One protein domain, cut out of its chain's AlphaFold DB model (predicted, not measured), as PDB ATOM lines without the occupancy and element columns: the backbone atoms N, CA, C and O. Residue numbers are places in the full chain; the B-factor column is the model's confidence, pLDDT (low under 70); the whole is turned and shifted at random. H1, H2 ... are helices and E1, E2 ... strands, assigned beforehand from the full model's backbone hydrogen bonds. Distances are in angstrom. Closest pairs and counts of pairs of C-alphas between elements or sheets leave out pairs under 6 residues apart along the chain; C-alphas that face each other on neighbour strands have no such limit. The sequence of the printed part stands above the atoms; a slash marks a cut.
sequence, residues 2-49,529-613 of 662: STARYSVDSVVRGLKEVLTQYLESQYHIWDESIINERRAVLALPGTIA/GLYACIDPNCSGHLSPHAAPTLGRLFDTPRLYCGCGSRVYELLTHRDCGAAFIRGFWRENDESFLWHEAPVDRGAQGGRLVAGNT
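This is residues 2 to 49 and 529 to 613 of the 662 residues of the protein "DEAD/DEAH box helicase" of Gammaproteobacteria bacterium (UniProt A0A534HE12). A long helix, H1, makes one end of this elongated domain, and the hairpin of strands E3 and E4 makes the other, as part of a strongly twisted antiparallel sheet. Between these ends the shorter helix H2 grazes the sheet near E1, and a long loop, residues 534 to 566, pairs with E1 through residues 553 to 554. You see 133 residues with two named helices, then five named strands; the class is mixed, with 60 residues in named elements, under half. E1 to E4 form a meander, each strand the antiparallel neighbour of the one before. The whole is only just loose, close to compact, with a radius of gyration of the C-alphas of 17.2 A and spans of 64 by 34 by 28 A.

Start at H1, residues 8 to 26, and H2, residues 32 to 43: they are close but not clearly touching, their closest C-alphas, Thr 20 and Leu 42, 7.0 A apart. In both, every O i to N i+4 pair is within hydrogen-bond range. Next, E1, residues 530 to 533, is antiparallel to E2, residues 567 to 572, with N 532 and O 568 at 2.8 A. E3, residues 579 to 586, has E2 and E4, residues 589 to 594, on one side and E5, residues 606 to 610, on the other side. Look for N 571 and O 580 at 2.8 A, N 594 and O 584 at 2.7 A, and N 581 and O 609 at 3.1 A.

Find C-alpha 8 at (147.174, 122.957, 95.993); from there H1 runs 27.4 A. H2 spans 16.4 A, E2 15.9 A and E3 23.0 A. E5 ends at C-alpha 610, (117.347, 91.989, 98.580).

Residues 50 to 528 are not printed; C-alphas 49 and 529 are 15.2 A apart. The links E1 to E2 and E4 to E5 are long. Confidence is under 70 at residues 2 to 7, 27, 588 to 590 and 597 to 613.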
ATOM      1  N   SER A   2     138.075 127.397  81.611       34.84
ATOM      2  CA  SER A   2     137.675 127.880  82.941       34.84
ATOM      3  C   SER A   2     138.801 128.680  83.606       34.84
ATOM      4  O   SER A   2     139.939 128.217  83.631       34.84
ATOM      5  N   THR A   3     138.470 129.844  84.167       38.44
ATOM      6  CA  THR A   3     139.287 130.667  85.079       38.44
ATOM      7  C   THR A   3     139.475 129.975  86.437       38.44
ATOM      8  O   THR A   3     139.264 130.567  87.496       38.44
ATOM      9  N   ALA A   4     139.782 128.680  86.429       49.72
ATOM     10  CA  ALA A   4     139.986 127.909  87.640       49.72
ATOM     11  C   ALA A   4     141.314 128.332  88.279       49.72
ATOM     12  O   ALA A   4     142.375 128.217  87.667       49.72
ATOM     13  N   ARG A   5     141.252 128.826  89.520       55.28
ATOM     14  CA  ARG A   5     142.426 129.024  90.377       55.28
ATOM     15  C   ARG A   5     143.096 127.659  90.566       55.28
ATOM     16  O   ARG A   5     142.510 126.802  91.220       55.28
ATOM     17  N   TYR A   6     144.268 127.426  89.973       62.12
ATOM     18  CA  TYR A   6     145.036 126.182  90.142       62.12
ATOM     19  C   TYR A   6     145.937 126.294  91.366       62.12
ATOM     20  O   TYR A   6     147.057 126.782  91.285       62.12
ATOM     21  N   SER A   7     145.416 125.870  92.505       69.00
ATOM     22  CA  SER A   7     146.099 125.897  93.784       69.00
ATOM     23  C   SER A   7     146.251 124.478  94.324       69.00
ATOM     24  O   SER A   7     145.677 123.536  93.766       69.00
ATOM     25  N   VAL A   8     147.023 124.292  95.398       72.56
ATOM     26  CA  VAL A   8     147.174 122.957  95.993       72.56
ATOM     27  C   VAL A   8     145.807 122.432  96.425       72.56
ATOM     28  O   VAL A   8     145.442 121.299  96.114       72.56
ATOM     29  N   ASP A   9     145.023 123.278  97.089       75.56
ATOM     30  CA  ASP A   9     143.682 122.939  97.557       75.56
ATOM     31  C   ASP A   9     142.716 122.636  96.398       75.56
ATOM     32  O   ASP A   9     142.007 121.626  96.433       75.56
ATOM     33  N   SER A  10     142.722 123.442  95.330       76.38
ATOM     34  CA  SER A  10     141.795 123.235  94.213       76.38
ATOM     35  C   SER A  10     142.112 121.980  93.398       76.38
ATOM     36  O   SER A  10     141.188 121.260  93.014       76.38
ATOM     37  N   VAL A  11     143.396 121.658  93.194       79.38
ATOM     38  CA  VAL A  11     143.824 120.421  92.519       79.38
ATOM     39  C   VAL A  11     143.392 119.201  93.326       79.38
ATOM     40  O   VAL A  11     142.832 118.254  92.773       79.38
ATOM     41  N   VAL A  12     143.602 119.227  94.644       80.44
ATOM     42  CA  VAL A  12     143.235 118.114  95.528       80.44
ATOM     43  C   VAL A  12     141.726 117.926  95.580       80.44
ATOM     44  O   VAL A  12     141.248 116.794  95.475       80.44
ATOM     45  N   ARG A  13     140.971 119.023  95.691       83.25
ATOM     46  CA  ARG A  13     139.509 118.992  95.644       83.25
ATOM     47  C   ARG A  13     139.016 118.416  94.318       83.25
ATOM     48  O   ARG A  13     138.229 117.477  94.344       83.25
ATOM     49  N   GLY A  14     139.544 118.894  93.191       86.00
ATOM     50  CA  GLY A  14     139.175 118.404  91.861       86.00
ATOM     51  C   GLY A  14     139.458 116.909  91.681       86.00
ATOM     52  O   GLY A  14     138.591 116.167  91.227       86.00
ATOM     53  N   LEU A  15     140.629 116.423  92.110       87.50
ATOM     54  CA  LEU A  15     140.954 114.991  92.063       87.50
ATOM     55  C   LEU A  15     140.029 114.151  92.959       87.50
ATOM     56  O   LEU A  15     139.571 113.085  92.540       87.50
ATOM     57  N   LYS A  16     139.718 114.630  94.172       87.81
ATOM     58  CA  LYS A  16     138.768 113.966  95.077       87.81
ATOM     59  C   LYS A  16     137.362 113.920  94.476       87.81
ATOM     60  O   LYS A  16     136.702 112.888  94.574       87.81
ATOM     61  N   GLU A  17     136.906 115.004  93.853       89.06
ATOM     62  CA  GLU A  17     135.608 115.073  93.177       89.06
ATOM     63  C   GLU A  17     135.531 114.080  92.015       89.06
ATOM     64  O   GLU A  17     134.575 113.310  91.944       89.06
ATOM     65  N   VAL A  18     136.565 114.010  91.169       89.06
ATOM     66  CA  VAL A  18     136.640 113.037  90.065       89.06
ATOM     67  C   VAL A  18     136.616 111.598  90.589       89.06
ATOM     68  O   VAL A  18     135.859 110.772  90.075       89.06
ATOM     69  N   LEU A  19     137.388 111.283  91.637       88.56
ATOM     70  CA  LEU A  19     137.368 109.948  92.246       88.56
ATOM     71  C   LEU A  19     135.996 109.623  92.852       88.56
ATOM     72  O   LEU A  19     135.503 108.507  92.700       88.56
ATOM     73  N   THR A  20     135.366 110.599  93.508       88.94
ATOM     74  CA  THR A  20     134.017 110.449  94.067       88.94
ATOM     75  C   THR A  20     133.023 110.129  92.956       88.94
ATOM     76  O   THR A  20     132.336 109.118  93.040       88.94
ATOM     77  N   GLN A  21     133.005 110.911  91.873       88.25
ATOM     78  CA  GLN A  21     132.130 110.684  90.717       88.25
ATOM     79  C   GLN A  21     132.355 109.306  90.084       88.25
ATOM     80  O   GLN A  21     131.392 108.606  89.766       88.25
ATOM     81  N   TYR A  22     133.614 108.881  89.951       87.25
ATOM     82  CA  TYR A  22     133.942 107.546  89.457       87.25
ATOM     83  C   TYR A  22     133.340 106.450  90.350       87.25
ATOM     84  O   TYR A  22     132.659 105.554  89.850       87.25
ATOM     85  N   LEU A  23     133.513 106.542  91.670       84.50
ATOM     86  CA  LEU A  23     132.962 105.570  92.618       84.50
ATOM     87  C   LEU A  23     131.427 105.586  92.636       84.50
ATOM     88  O   LEU A  23     130.802 104.527  92.653       84.50
ATOM     89  N   GLU A  24     130.807 106.762  92.562       84.12
ATOM     90  CA  GLU A  24     129.351 106.883  92.465       84.12
ATOM     91  C   GLU A  24     128.795 106.266  91.175       84.12
ATOM     92  O   GLU A  24     127.696 105.711  91.201       84.12
ATOM     93  N   SER A  25     129.552 106.319  90.073       80.94
ATOM     94  CA  SER A  25     129.171 105.691  88.801       80.94
ATOM     95  C   SER A  25     129.304 104.163  88.812       80.94
ATOM     96  O   SER A  25     128.478 103.478  88.215       80.94
ATOM     97  N   GLN A  26     130.307 103.614  89.510       72.75
ATOM     98  CA  GLN A  26     130.520 102.163  89.621       72.75
ATOM     99  C   GLN A  26     129.477 101.494  90.525       72.75
ATOM    100  O   GLN A  26     129.008 100.393  90.233       72.75
ATOM    101  N   TYR A  27     129.091 102.166  91.610       68.81
ATOM    102  CA  TYR A  27     128.087 101.686  92.552       68.81
ATOM    103  C   TYR A  27     126.762 102.405  92.305       68.81
ATOM    104  O   TYR A  27     126.377 103.284  93.070       68.81
ATOM    105  N   HIS A  28     126.047 102.064  91.233       74.75
ATOM    106  CA  HIS A  28     124.720 102.643  91.025       74.75
ATOM    107  C   HIS A  28     123.772 102.183  92.145       74.75
ATOM    108  O   HIS A  28     123.701 100.992  92.439       74.75
ATOM    109  N   ILE A  29     123.087 103.122  92.799       82.31
ATOM    110  CA  ILE A  29     122.147 102.872  93.902       82.31
ATOM    111  C   ILE A  29     120.882 103.663  93.593       82.31
ATOM    112  O   ILE A  29     120.983 104.817  93.188       82.31
ATOM    113  N   TRP A  30     119.715 103.049  93.767       83.38
ATOM    114  CA  TRP A  30     118.425 103.709  93.547       83.38
ATOM    115  C   TRP A  30     117.865 104.385  94.810       83.38
ATOM    116  O   TRP A  30     117.135 105.366  94.723       83.38
ATOM    117  N   ASP A  31     118.230 103.876  95.986       85.00
ATOM    118  CA  ASP A  31     117.775 104.380  97.281       85.00
ATOM    119  C   ASP A  31     118.485 105.687  97.678       85.00
ATOM    120  O   ASP A  31     119.693 105.703  97.933       85.00
ATOM    121  N   GLU A  32     117.725 106.779  97.763       87.75
ATOM    122  CA  GLU A  32     118.239 108.116  98.074       87.75
ATOM    123  C   GLU A  32     118.886 108.208  99.466       87.75
ATOM    124  O   GLU A  32     119.907 108.883  99.629       87.75
ATOM    125  N   SER A  33     118.364 107.479 100.458       89.38
ATOM    126  CA  SER A  33     118.933 107.468 101.809       89.38
ATOM    127  C   SER A  33     120.335 106.858 101.815       89.38
ATOM    128  O   SER A  33     121.257 107.409 102.418       89.38
ATOM    129  N   ILE A  34     120.533 105.780 101.051       89.06
ATOM    130  CA  ILE A  34     121.830 105.113 100.910       89.06
ATOM    131  C   ILE A  34     122.794 105.965 100.069       89.06
ATOM    132  O   ILE A  34     123.983 106.029 100.388       89.06
ATOM    133  N   ILE A  35     122.311 106.649  99.023       89.62
ATOM    134  CA  ILE A  35     123.128 107.584  98.224       89.62
ATOM    135  C   ILE A  35     123.678 108.712  99.105       89.62
ATOM    136  O   ILE A  35     124.879 108.997  99.058       89.62
ATOM    137  N   ASN A  36     122.820 109.339  99.913       89.94
ATOM    138  CA  ASN A  36     123.199 110.452 100.781       89.94
ATOM    139  C   ASN A  36     124.160 110.004 101.888       89.94
ATOM    140  O   ASN A  36     125.188 110.651 102.111       89.94
ATOM    141  N   GLU A  37     123.897 108.850 102.501       91.44
ATOM    142  CA  GLU A  37     124.772 108.281 103.524       91.44
ATOM    143  C   GLU A  37     126.142 107.920 102.935       91.44
ATOM    144  O   GLU A  37     127.181 108.237 103.519       91.44
ATOM    145  N   ARG A  38     126.173 107.340 101.727       91.31
ATOM    146  CA  ARG A  38     127.419 107.061 101.004       91.31
ATOM    147  C   ARG A  38     128.189 108.345 100.741       91.31
ATOM    148  O   ARG A  38     129.377 108.388 101.039       91.31
ATOM    149  N   ARG A  39     127.548 109.393 100.213       90.81
ATOM    150  CA  ARG A  39     128.206 110.692  99.970       90.81
ATOM    151  C   ARG A  39     128.850 111.240 101.235       90.81
ATOM    152  O   ARG A  39     129.998 111.677 101.182       90.81
ATOM    153  N   ALA A  40     128.152 111.157 102.365       91.69
ATOM    154  CA  ALA A  40     128.691 111.573 103.651       91.69
ATOM    155  C   ALA A  40     129.921 110.739 104.058       91.69
ATOM    156  O   ALA A  40     130.935 111.310 104.456       91.69
ATOM    157  N   VAL A  41     129.892 109.412 103.875       91.81
ATOM    158  CA  VAL A  41     131.048 108.524 104.116       91.81
ATOM    159  C   VAL A  41     132.239 108.853 103.207       91.81
ATOM    160  O   VAL A  41     133.368 108.939 103.690       91.81
ATOM    161  N   LEU A  42     132.011 109.071 101.906       90.44
ATOM    162  CA  LEU A  42     133.067 109.420 100.940       90.44
ATOM    163  C   LEU A  42     133.675 110.804 101.204       90.44
ATOM    164  O   LEU A  42     134.845 111.045 100.891       90.44
ATOM    165  N   ALA A  43     132.899 111.715 101.793       89.31
ATOM    166  CA  ALA A  43     133.375 113.035 102.170       89.31
ATOM    167  C   ALA A  43     134.365 112.987 103.347       89.31
ATOM    168  O   ALA A  43     135.250 113.851 103.401       89.31
ATOM    169  N   LEU A  44     134.270 111.985 104.232       88.88
ATOM    170  CA  LEU A  44     135.146 111.847 105.397       88.88
ATOM    171  C   LEU A  44     136.630 111.699 104.994       88.88
ATOM    172  O   LEU A  44     136.956 110.944 104.069       88.88
ATOM    173  N   PRO A  45     137.553 112.388 105.693       85.06
ATOM    174  CA  PRO A  45     138.987 112.177 105.521       85.06
ATOM    175  C   PRO A  45     139.387 110.724 105.808       85.06
ATOM    176  O   PRO A  45     138.952 110.126 106.790       85.06
ATOM    177  N   GLY A  46     140.235 110.161 104.949       85.69
ATOM    178  CA  GLY A  46     140.753 108.799 105.067       85.69
ATOM    179  C   GLY A  46     139.877 107.703 104.463       85.69
ATOM    180  O   GLY A  46     140.359 106.579 104.311       85.69
ATOM    181  N   THR A  47     138.652 108.018 104.032       88.19
ATOM    182  CA  THR A  47     137.806 107.060 103.309       88.19
ATOM    183  C   THR A  47     138.386 106.779 101.921       88.19
ATOM    184  O   THR A  47     138.970 105.725 101.699       88.19
ATOM    185  N   ILE A  48     138.322 107.753 101.009       89.31
ATOM    186  CA  ILE A  48     138.879 107.633  99.644       89.31
ATOM    187  C   ILE A  48     140.107 108.514  99.417       89.31
ATOM    188  O   ILE A  48     140.877 108.277  98.489       89.31
ATOM    189  N   ALA A  49     140.288 109.529 100.263       89.38
ATOM    190  CA  ALA A  49     141.382 110.484 100.182       89.38
ATOM    191  C   ALA A  49     141.760 110.987 101.580       89.38
ATOM    192  O   ALA A  49     140.878 111.227 102.410       89.38
ATOM    193  N   GLY A 529     134.802  97.827  99.417       87.56
ATOM    194  CA  GLY A 529     133.357  97.641  99.493       87.56
ATOM    195  C   GLY A 529     132.708  98.686 100.400       87.56
ATOM    196  O   GLY A 529     133.396  99.456 101.073       87.56
ATOM    197  N   LEU A 530     131.376  98.711 100.422       91.19
ATOM    198  CA  LEU A 530     130.593  99.463 101.403       91.19
ATOM    199  C   LEU A 530     129.898  98.480 102.332       91.19
ATOM    200  O   LEU A 530     129.463  97.418 101.900       91.19
ATOM    201  N   TYR A 531     129.766  98.842 103.599       93.56
ATOM    202  CA  TYR A 531     129.157  97.990 104.610       93.56
ATOM    203  C   TYR A 531     128.085  98.772 105.348       93.56
ATOM    204  O   TYR A 531     128.322  99.899 105.770       93.56
ATOM    205  N   ALA A 532     126.904  98.190 105.500       94.38
ATOM    206  CA  ALA A 532     125.737  98.869 106.031       94.38
ATOM    207  C   ALA A 532     125.280  98.256 107.349       94.38
ATOM    208  O   ALA A 532     125.130  97.038 107.467       94.38
ATOM    209  N   CYS A 533     125.014  99.115 108.331       94.31
ATOM    210  CA  CYS A 533     124.229  98.751 109.502       94.31
ATOM    211  C   CYS A 533     122.799  98.387 109.074       94.31
ATOM    212  O   CYS A 533     122.178  99.125 108.317       94.31
ATOM    213  N   ILE A 534     122.252  97.275 109.566       92.44
ATOM    214  CA  ILE A 534     120.900  96.816 109.172       92.44
ATOM    215  C   ILE A 534     119.758  97.514 109.908       92.44
ATOM    216  O   ILE A 534     118.595  97.275 109.604       92.44
ATOM    217  N   ASP A 535     120.078  98.318 110.915       91.75
ATOM    218  CA  ASP A 535     119.085  99.033 111.705       91.75
ATOM    219  C   ASP A 535     118.793 100.403 111.081       91.75
ATOM    220  O   ASP A 535     119.682 101.257 111.107       91.75
ATOM    221  N   PRO A 536     117.582 100.635 110.543       89.69
ATOM    222  CA  PRO A 536     117.206 101.919 109.954       89.69
ATOM    223  C   PRO A 536     117.066 103.032 111.002       89.69
ATOM    224  O   PRO A 536     117.103 104.205 110.663       89.69
ATOM    225  N   ASN A 537     116.952 102.706 112.293       89.62
ATOM    226  CA  ASN A 537     116.912 103.705 113.365       89.62
ATOM    227  C   ASN A 537     118.302 103.955 113.970       89.62
ATOM    228  O   ASN A 537     118.424 104.423 115.104       89.62
ATOM    229  N   CYS A 538     119.366 103.619 113.232       91.00
ATOM    230  CA  CYS A 538     120.737 103.757 113.697       91.00
ATOM    231  C   CYS A 538     121.053 105.207 114.093       91.00
ATOM    232  O   CYS A 538     121.098 106.100 113.256       91.00
ATOM    233  N   SER A 539     121.420 105.437 115.355       88.44
ATOM    234  CA  SER A 539     121.857 106.764 115.816       88.44
ATOM    235  C   SER A 539     123.169 107.254 115.184       88.44
ATOM    236  O   SER A 539     123.571 108.393 115.401       88.44
ATOM    237  N   GLY A 540     123.864 106.395 114.434       87.75
ATOM    238  CA  GLY A 540     125.160 106.676 113.823       87.75
ATOM    239  C   GLY A 540     125.105 107.273 112.418       87.75
ATOM    240  O   GLY A 540     126.168 107.389 111.814       87.75
ATOM    241  N   HIS A 541     123.923 107.588 111.884       89.94
ATOM    242  CA  HIS A 541     123.784 108.190 110.556       89.94
ATOM    243  C   HIS A 541     124.648 109.441 110.385       89.94
ATOM    244  O   HIS A 541     124.685 110.317 111.250       89.94
ATOM    245  N   LEU A 542     125.330 109.523 109.246       89.31
ATOM    246  CA  LEU A 542     126.096 110.702 108.852       89.31
ATOM    247  C   LEU A 542     125.248 111.696 108.056       89.31
ATOM    248  O   LEU A 542     125.570 112.883 108.023       89.31
ATOM    249  N   SER A 543     124.180 111.221 107.419       86.25
ATOM    250  CA  SER A 543     123.239 112.041 106.665       86.25
ATOM    251  C   SER A 543     121.821 111.932 107.243       86.25
ATOM    252  O   SER A 543     121.368 110.833 107.567       86.25
ATOM    253  N   PRO A 544     121.093 113.051 107.402       77.50
ATOM    254  CA  PRO A 544     119.708 113.011 107.853       77.50
ATOM    255  C   PRO A 544     118.778 112.545 106.722       77.50
ATOM    256  O   PRO A 544     118.822 113.078 105.614       77.50
ATOM    257  N   HIS A 545     117.894 111.588 107.014       78.69
ATOM    258  CA  HIS A 545     116.830 111.144 106.110       78.69
ATOM    259  C   HIS A 545     115.574 110.785 106.915       78.69
ATOM    260  O   HIS A 545     115.680 110.217 107.998       78.69
ATOM    261  N   ALA A 546     114.381 111.113 106.407       72.75
ATOM    262  CA  ALA A 546     113.131 110.949 107.162       72.75
ATOM    263  C   ALA A 546     112.724 109.476 107.374       72.75
ATOM    264  O   ALA A 546     112.079 109.147 108.365       72.75
ATOM    265  N   ALA A 547     113.103 108.600 106.441       80.00
ATOM    266  CA  ALA A 547     112.866 107.159 106.506       80.00
ATOM    267  C   ALA A 547     114.011 106.418 105.795       80.00
ATOM    268  O   ALA A 547     113.902 106.141 104.601       80.00
ATOM    269  N   PRO A 548     115.166 106.218 106.449       85.56
ATOM    270  CA  PRO A 548     116.287 105.512 105.840       85.56
ATOM    271  C   PRO A 548     116.025 104.001 105.789       85.56
ATOM    272  O   PRO A 548     115.409 103.428 106.686       85.56
ATOM    273  N   THR A 549     116.498 103.345 104.729       87.25
ATOM    274  CA  THR A 549     116.301 101.895 104.525       87.25
ATOM    275  C   THR A 549     117.317 101.054 105.303       87.25
ATOM    276  O   THR A 549     117.034  99.924 105.700       87.25
ATOM    277  N   LEU A 550     118.506 101.609 105.534       91.50
ATOM    278  CA  LEU A 550     119.608 101.019 106.294       91.50
ATOM    279  C   LEU A 550     120.162 102.067 107.256       91.50
ATOM    280  O   LEU A 550     119.859 103.244 107.120       91.50
ATOM    281  N   GLY A 551     120.982 101.631 108.206       91.69
ATOM    282  CA  GLY A 551     121.699 102.497 109.134       91.69
ATOM    283  C   GLY A 551     122.974 103.106 108.544       91.69
ATOM    284  O   GLY A 551     123.178 103.148 107.331       91.69
ATOM    285  N   ARG A 552     123.891 103.512 109.432       94.31
ATOM    286  CA  ARG A 552     125.220 104.034 109.071       94.31
ATOM    287  C   ARG A 552     125.968 103.125 108.086       94.31
ATOM    288  O   ARG A 552     126.029 101.906 108.288       94.31
ATOM    289  N   LEU A 553     126.615 103.742 107.096       93.75
ATOM    290  CA  LEU A 553     127.548 103.073 106.187       93.75
ATOM    291  C   LEU A 553     129.009 103.159 106.664       93.75
ATOM    292  O   LEU A 553     129.423 104.097 107.349       93.75
ATOM    293  N   PHE A 554     129.805 102.174 106.256       93.12
ATOM    294  CA  PHE A 554     131.230 102.047 106.539       93.12
ATOM    295  C   PHE A 554     131.999 101.683 105.268       93.12
ATOM    296  O   PHE A 554     131.493 100.989 104.389       93.12
ATOM    297  N   ASP A 555     133.245 102.133 105.202       90.69
ATOM    298  CA  ASP A 555     134.217 101.880 104.133       90.69
ATOM    299  C   ASP A 555     135.131 100.676 104.424       90.69
ATOM    300  O   ASP A 555     135.975 100.302 103.613       90.69
ATOM    301  N   THR A 556     134.996 100.093 105.615       90.06
ATOM    302  CA  THR A 556     135.779  98.959 106.101       90.06
ATOM    303  C   THR A 556     134.850  97.904 106.702       90.06
ATOM    304  O   THR A 556     133.849  98.271 107.329       90.06
ATOM    305  N   PRO A 557     135.167  96.604 106.548       89.75
ATOM    306  CA  PRO A 557     134.372  95.538 107.143       89.75
ATOM    307  C   PRO A 557     134.343  95.659 108.666       89.75
ATOM    308  O   PRO A 557     135.376  95.866 109.309       89.75
ATOM    309  N   ARG A 558     133.153  95.518 109.255       89.81
ATOM    310  CA  ARG A 558     132.940  95.517 110.708       89.81
ATOM    311  C   ARG A 558     131.811  94.564 111.069       89.81
ATOM    312  O   ARG A 558     130.886  94.375 110.292       89.81
ATOM    313  N   LEU A 559     131.874  94.009 112.277       90.06
ATOM    314  CA  LEU A 559     130.857  93.088 112.793       90.06
ATOM    315  C   LEU A 559     129.594  93.811 113.266       90.06
ATOM    316  O   LEU A 559     128.469  93.374 113.015       90.06
ATOM    317  N   TYR A 560     129.801  94.916 113.978       92.81
ATOM    318  CA  TYR A 560     128.759  95.655 114.669       92.81
ATOM    319  C   TYR A 560     128.941  97.151 114.449       92.81
ATOM    320  O   TYR A 560     130.059  97.672 114.406       92.81
ATOM    321  N   CYS A 561     127.813  97.838 114.329       93.44
ATOM    322  CA  CYS A 561     127.728  99.283 114.387       93.44
ATOM    323  C   CYS A 561     127.826  99.750 115.850       93.44
ATOM    324  O   CYS A 561     127.569  98.981 116.777       93.44
ATOM    325  N   GLY A 562     128.131 101.032 116.073       91.50
ATOM    326  CA  GLY A 562     128.133 101.626 117.415       91.50
ATOM    327  C   GLY A 562     126.779 101.555 118.136       91.50
ATOM    328  O   GLY A 562     126.754 101.566 119.360       91.50
ATOM    329  N   CYS A 563     125.665 101.414 117.407       91.75
ATOM    330  CA  CYS A 563     124.343 101.168 117.994       91.75
ATOM    331  C   CYS A 563     124.105  99.703 118.421       91.75
ATOM    332  O   CYS A 563     123.037  99.385 118.933       91.75
ATOM    333  N   GLY A 564     125.066  98.800 118.197       91.75
ATOM    334  CA  GLY A 564     124.965  97.371 118.520       91.75
ATOM    335  C   GLY A 564     124.373  96.501 117.406       91.75
ATOM    336  O   GLY A 564     124.492  95.277 117.453       91.75
ATOM    337  N   SER A 565     123.787  97.108 116.374       92.38
ATOM    338  CA  SER A 565     123.223  96.392 115.226       92.38
ATOM    339  C   SER A 565     124.304  95.830 114.302       92.38
ATOM    340  O   SER A 565     125.421  96.347 114.227       92.38
ATOM    341  N   ARG A 566     123.977  94.745 113.590       91.75
ATOM    342  CA  ARG A 566     124.917  94.074 112.682       91.75
ATOM    343  C   ARG A 566     125.207  94.891 111.436       91.75
ATOM    344  O   ARG A 566     124.355  95.637 110.954       91.75
ATOM    345  N   VAL A 567     126.408  94.696 110.912       93.50
ATOM    346  CA  VAL A 567     126.878  95.324 109.683       93.50
ATOM    347  C   VAL A 567     127.152  94.241 108.640       93.50
ATOM    348  O   VAL A 567     127.744  93.210 108.956       93.50
ATOM    349  N   TYR A 568     126.688  94.462 107.411       93.12
ATOM    350  CA  TYR A 568     126.870  93.545 106.280       93.12
ATOM    351  C   TYR A 568     127.397  94.294 105.064       93.12
ATOM    352  O   TYR A 568     127.148  95.487 104.913       93.12
ATOM    353  N   GLU A 569     128.100  93.588 104.184       92.88
ATOM    354  CA  GLU A 569     128.539  94.140 102.900       92.88
ATOM    355  C   GLU A 569     127.320  94.506 102.036       92.88
ATOM    356  O   GLU A 569     126.389  93.713 101.875       92.88
ATOM    357  N   LEU A 570     127.326  95.722 101.496       90.88
ATOM    358  CA  LEU A 570     126.314  96.286 100.613       90.88
ATOM    359  C   LEU A 570     126.734  96.058  99.159       90.88
ATOM    360  O   LEU A 570     127.759  96.568  98.713       90.88
ATOM    361  N   LEU A 571     125.909  95.334  98.409       89.00
ATOM    362  CA  LEU A 571     126.075  95.111  96.977       89.00
ATOM    363  C   LEU A 571     124.982  95.823  96.187       89.00
ATOM    364  O   LEU A 571     123.889  96.079  96.693       89.00
ATOM    365  N   THR A 572     125.259  96.111  94.920       86.00
ATOM    366  CA  THR A 572     124.310  96.785  94.035       86.00
ATOM    367  C   THR A 572     124.175  96.050  92.708       86.00
ATOM    368  O   THR A 572     125.135  95.479  92.184       86.00
ATOM    369  N   HIS A 573     122.966  96.043  92.146       84.19
ATOM    370  CA  HIS A 573     122.761  95.547  90.790       84.19
ATOM    371  C   HIS A 573     123.244  96.586  89.779       84.19
ATOM    372  O   HIS A 573     122.726  97.702  89.751       84.19
ATOM    373  N   ARG A 574     124.181  96.201  88.906       79.38
ATOM    374  CA  ARG A 574     124.814  97.122  87.948       79.38
ATOM    375  C   ARG A 574     123.821  97.829  87.023       79.38
ATOM    376  O   ARG A 574     124.008  99.007  86.755       79.38
ATOM    377  N   ASP A 575     122.753  97.147  86.601       80.94
ATOM    378  CA  ASP A 575     121.825  97.727  85.615       80.94
ATOM    379  C   ASP A 575     120.673  98.535  86.229       80.94
ATOM    380  O   ASP A 575     120.181  99.464  85.603       80.94
ATOM    381  N   CYS A 576     120.200  98.174  87.429       84.12
ATOM    382  CA  CYS A 576     118.975  98.757  88.001       84.12
ATOM    383  C   CYS A 576     119.204  99.501  89.319       84.12
ATOM    384  O   CYS A 576     118.280 100.114  89.839       84.12
ATOM    385  N   GLY A 577     120.413  99.434  89.886       82.31
ATOM    386  CA  GLY A 577     120.763 100.124  91.125       82.31
ATOM    387  C   GLY A 577     120.090  99.579  92.387       82.31
ATOM    388  O   GLY A 577     120.186 100.201  93.443       82.31
ATOM    389  N   ALA A 578     119.409  98.430  92.313       86.69
ATOM    390  CA  ALA A 578     118.841  97.788  93.494       86.69
ATOM    391  C   ALA A 578     119.950  97.432  94.498       86.69
ATOM    392  O   ALA A 578     120.984  96.881  94.109       86.69
ATOM    393  N   ALA A 579     119.724  97.744  95.776       87.00
ATOM    394  CA  ALA A 579     120.665  97.495  96.863       87.00
ATOM    395  C   ALA A 579     120.386  96.149  97.557       87.00
ATOM    396  O   ALA A 579     119.241  95.786  97.837       87.00
ATOM    397  N   PHE A 580     121.449  95.412  97.861       88.31
ATOM    398  CA  PHE A 580     121.418  94.095  98.496       88.31
ATOM    399  C   PHE A 580     122.393  94.068  99.661       88.31
ATOM    400  O   PHE A 580     123.469  94.654  99.580       88.31
ATOM    401  N   ILE A 581     122.067  93.319 100.707       89.94
ATOM    402  CA  ILE A 581     123.043  92.967 101.737       89.94
ATOM    403  C   ILE A 581     123.538  91.547 101.485       89.94
ATOM    404  O   ILE A 581     122.763  90.625 101.196       89.94
ATOM    405  N   ARG A 582     124.850  91.362 101.571       88.12
ATOM    406  CA  ARG A 582     125.467  90.046 101.480       88.12
ATOM    407  C   ARG A 582     125.531  89.431 102.867       88.12
ATOM    408  O   ARG A 582     126.159  89.978 103.768       88.12
ATOM    409  N   GLY A 583     124.916  88.265 103.010       86.81
ATOM    410  CA  GLY A 583     125.037  87.431 104.195       86.81
ATOM    411  C   GLY A 583     125.323  85.985 103.813       86.81
ATOM    412  O   GLY A 583     125.025  85.542 102.702       86.81
ATOM    413  N   PHE A 584     125.905  85.251 104.749       82.25
ATOM    414  CA  PHE A 584     126.171  83.823 104.638       82.25
ATOM    415  C   PHE A 584     125.322  83.078 105.661       82.25
ATOM    416  O   PHE A 584     125.055  83.591 106.742       82.25
ATOM    417  N   TRP A 585     124.906  81.861 105.362       77.44
ATOM    418  CA  TRP A 585     124.259  80.983 106.335       77.44
ATOM    419  C   TRP A 585     124.807  79.572 106.167       77.44
ATOM    420  O   TRP A 585     125.506  79.280 105.195       77.44
ATOM    421  N   ARG A 586     124.537  78.699 107.133       73.50
ATOM    422  CA  ARG A 586     124.908  77.286 107.025       73.50
ATOM    423  C   ARG A 586     123.724  76.532 106.438       73.50
ATOM    424  O   ARG A 586     122.602  76.786 106.849       73.50
ATOM    425  N   GLU A 587     123.954  75.574 105.542       70.12
ATOM    426  CA  GLU A 587     122.866  74.814 104.891       70.12
ATOM    427  C   GLU A 587     121.871  74.184 105.885       70.12
ATOM    428  O   GLU A 587     120.692  74.052 105.575       70.12
ATOM    429  N   ASN A 588     122.326  73.865 107.100       69.00
ATOM    430  CA  ASN A 588     121.508  73.265 108.157       69.00
ATOM    431  C   ASN A 588     120.971  74.276 109.191       69.00
ATOM    432  O   ASN A 588     120.323  73.868 110.153       69.00
ATOM    433  N   ASP A 589     121.263  75.569 109.032       67.00
ATOM    434  CA  ASP A 589     120.821  76.636 109.930       67.00
ATOM    435  C   ASP A 589     120.641  77.967 109.175       67.00
ATOM    436  O   ASP A 589     121.577  78.752 108.996       67.00
ATOM    437  N   GLU A 590     119.400  78.220 108.752       68.12
ATOM    438  CA  GLU A 590     118.963  79.481 108.135       68.12
ATOM    439  C   GLU A 590     118.507  80.523 109.172       68.12
ATOM    440  O   GLU A 590     118.049  81.606 108.807       68.12
ATOM    441  N   SER A 591     118.589  80.223 110.477       73.12
ATOM    442  CA  SER A 591     118.079  81.125 111.520       73.12
ATOM    443  C   SER A 591     118.940  82.375 111.712       73.12
ATOM    444  O   SER A 591     118.520  83.320 112.387       73.12
ATOM    445  N   PHE A 592     120.129  82.402 111.102       76.50
ATOM    446  CA  PHE A 592     121.120  83.440 111.316       76.50
ATOM    447  C   PHE A 592     121.974  83.729 110.077       76.50
ATOM    448  O   PHE A 592     122.559  82.831 109.474       76.50
ATOM    449  N   LEU A 593     122.111  85.020 109.760       79.75
ATOM    450  CA  LEU A 593     122.986  85.520 108.701       79.75
ATOM    451  C   LEU A 593     124.341  85.949 109.278       79.75
ATOM    452  O   LEU A 593     124.439  86.867 110.100       79.75
ATOM    453  N   TRP A 594     125.399  85.302 108.819       77.75
ATOM    454  CA  TRP A 594     126.798  85.625 109.064       77.75
ATOM    455  C   TRP A 594     127.275  86.710 108.088       77.75
ATOM    456  O   TRP A 594     126.824  86.775 106.948       77.75
ATOM    457  N   HIS A 595     128.172  87.574 108.553       77.69
ATOM    458  CA  HIS A 595     128.762  88.678 107.780       77.69
ATOM    459  C   HIS A 595     129.961  88.209 106.930       77.69
ATOM    460  O   HIS A 595     130.258  88.812 105.906       77.69
ATOM    461  N   GLU A 596     130.606  87.104 107.319       74.62
ATOM    462  CA  GLU A 596     131.715  86.453 106.610       74.62
ATOM    463  C   GLU A 596     131.392  84.985 106.324       74.62
ATOM    464  O   GLU A 596     130.583  84.355 107.016       74.62
ATOM    465  N   ALA A 597     132.037  84.432 105.295       68.88
ATOM    466  CA  ALA A 597     131.924  83.018 104.978       68.88
ATOM    467  C   ALA A 597     132.535  82.184 106.122       68.88
ATOM    468  O   ALA A 597     133.679  82.433 106.506       68.88
ATOM    469  N   PRO A 598     131.823  81.180 106.666       62.97
ATOM    470  CA  PRO A 598     132.402  80.275 107.652       62.97
ATOM    471  C   PRO A 598     133.661  79.599 107.085       62.97
ATOM    472  O   PRO A 598     133.611  79.030 106.000       62.97
ATOM    473  N   VAL A 599     134.776  79.615 107.828       57.56
ATOM    474  CA  VAL A 599     136.089  79.062 107.403       57.56
ATOM    475  C   VAL A 599     136.100  77.516 107.335       57.56
ATOM    476  O   VAL A 599     137.111  76.893 107.012       57.56
ATOM    477  N   ASP A 600     134.964  76.864 107.582       55.00
ATOM    478  CA  ASP A 600     134.827  75.419 107.425       55.00
ATOM    479  C   ASP A 600     134.892  75.054 105.932       55.00
ATOM    480  O   ASP A 600     134.097  75.537 105.125       55.00
ATOM    481  N   ARG A 601     135.833  74.167 105.567       42.22
ATOM    482  CA  ARG A 601     136.178  73.708 104.197       42.22
ATOM    483  C   ARG A 601     135.024  73.077 103.373       42.22
ATOM    484  O   ARG A 601     135.289  72.442 102.358       42.22
ATOM    485  N   GLY A 602     133.766  73.240 103.781       43.44
ATOM    486  CA  GLY A 602     132.562  72.761 103.095       43.44
ATOM    487  C   GLY A 602     131.476  73.818 102.842       43.44
ATOM    488  O   GLY A 602     130.429  73.459 102.317       43.44
ATOM    489  N   ALA A 603     131.676  75.098 103.183       42.41
ATOM    490  CA  ALA A 603     130.671  76.144 102.953       42.41
ATOM    491  C   ALA A 603     130.616  76.589 101.471       42.41
ATOM    492  O   ALA A 603     131.101  77.657 101.100       42.41
ATOM    493  N   GLN A 604     130.022  75.767 100.603       38.09
ATOM    494  CA  GLN A 604     129.642  76.175  99.248       38.09
ATOM    495  C   GLN A 604     128.271  76.868  99.276       38.09
ATOM    496  O   GLN A 604     127.244  76.232  99.089       38.09
ATOM    497  N   GLY A 605     128.233  78.186  99.491       40.50
ATOM    498  CA  GLY A 605     126.993  78.942  99.282       40.50
ATOM    499  C   GLY A 605     126.947  80.305  99.959       40.50
ATOM    500  O   GLY A 605     126.734  80.405 101.160       40.50
ATOM    501  N   GLY A 606     127.088  81.372  99.174       38.72
ATOM    502  CA  GLY A 606     126.601  82.705  99.534       38.72
ATOM    503  C   GLY A 606     125.426  83.057  98.624       38.72
ATOM    504  O   GLY A 606     125.493  82.807  97.421       38.72
ATOM    505  N   ARG A 607     124.343  83.618  99.168       43.34
ATOM    506  CA  ARG A 607     123.182  84.082  98.388       43.34
ATOM    507  C   ARG A 607     122.878  85.529  98.775       43.34
ATOM    508  O   ARG A 607     123.008  85.904  99.935       43.34
ATOM    509  N   LEU A 608     122.479  86.333  97.794       34.81
ATOM    510  CA  LEU A 608     122.154  87.747  97.983       34.81
ATOM    511  C   LEU A 608     120.747  87.909  98.559       34.81
ATOM    512  O   LEU A 608     119.806  87.311  98.036       34.81
ATOM    513  N   VAL A 609     120.600  88.726  99.606       43.47
ATOM    514  CA  VAL A 609     119.298  89.087 100.185       43.47
ATOM    515  C   VAL A 609     118.957  90.515  99.743       43.47
ATOM    516  O   VAL A 609     119.732  91.442  99.974       43.47
ATOM    517  N   ALA A 610     117.822  90.689  99.061       35.94
ATOM    518  CA  ALA A 610     117.347  91.989  98.580       35.94
ATOM    519  C   ALA A 610     116.679  92.781  99.712       35.94
ATOM    520  O   ALA A 610     115.801  92.244 100.392       35.94
ATOM    521  N   GLY A 611     117.052  94.050  99.898       35.06
ATOM    522  CA  GLY A 611     116.283  94.979 100.726       35.06
ATOM    523  C   GLY A 611     115.104  95.507  99.912       35.06
ATOM    524  O   GLY A 611     115.314  96.197  98.921       35.06
ATOM    525  N   ASN A 612     113.869  95.147 100.267       33.81
ATOM    526  CA  ASN A 612     112.692  95.619  99.533       33.81
ATOM    527  C   ASN A 612     112.287  97.026 100.007       33.81
ATOM    528  O   ASN A 612     112.073  97.249 101.196       33.81
ATOM    529  N   THR A 613     112.149  97.944  99.053       30.48
ATOM    530  CA  THR A 613     111.709  99.337  99.198       30.48
ATOM    531  C   THR A 613     110.193  99.415  99.436       30.48
ATOM    532  O   THR A 613     109.410  99.174  98.516       30.48
TER     533      THR A 613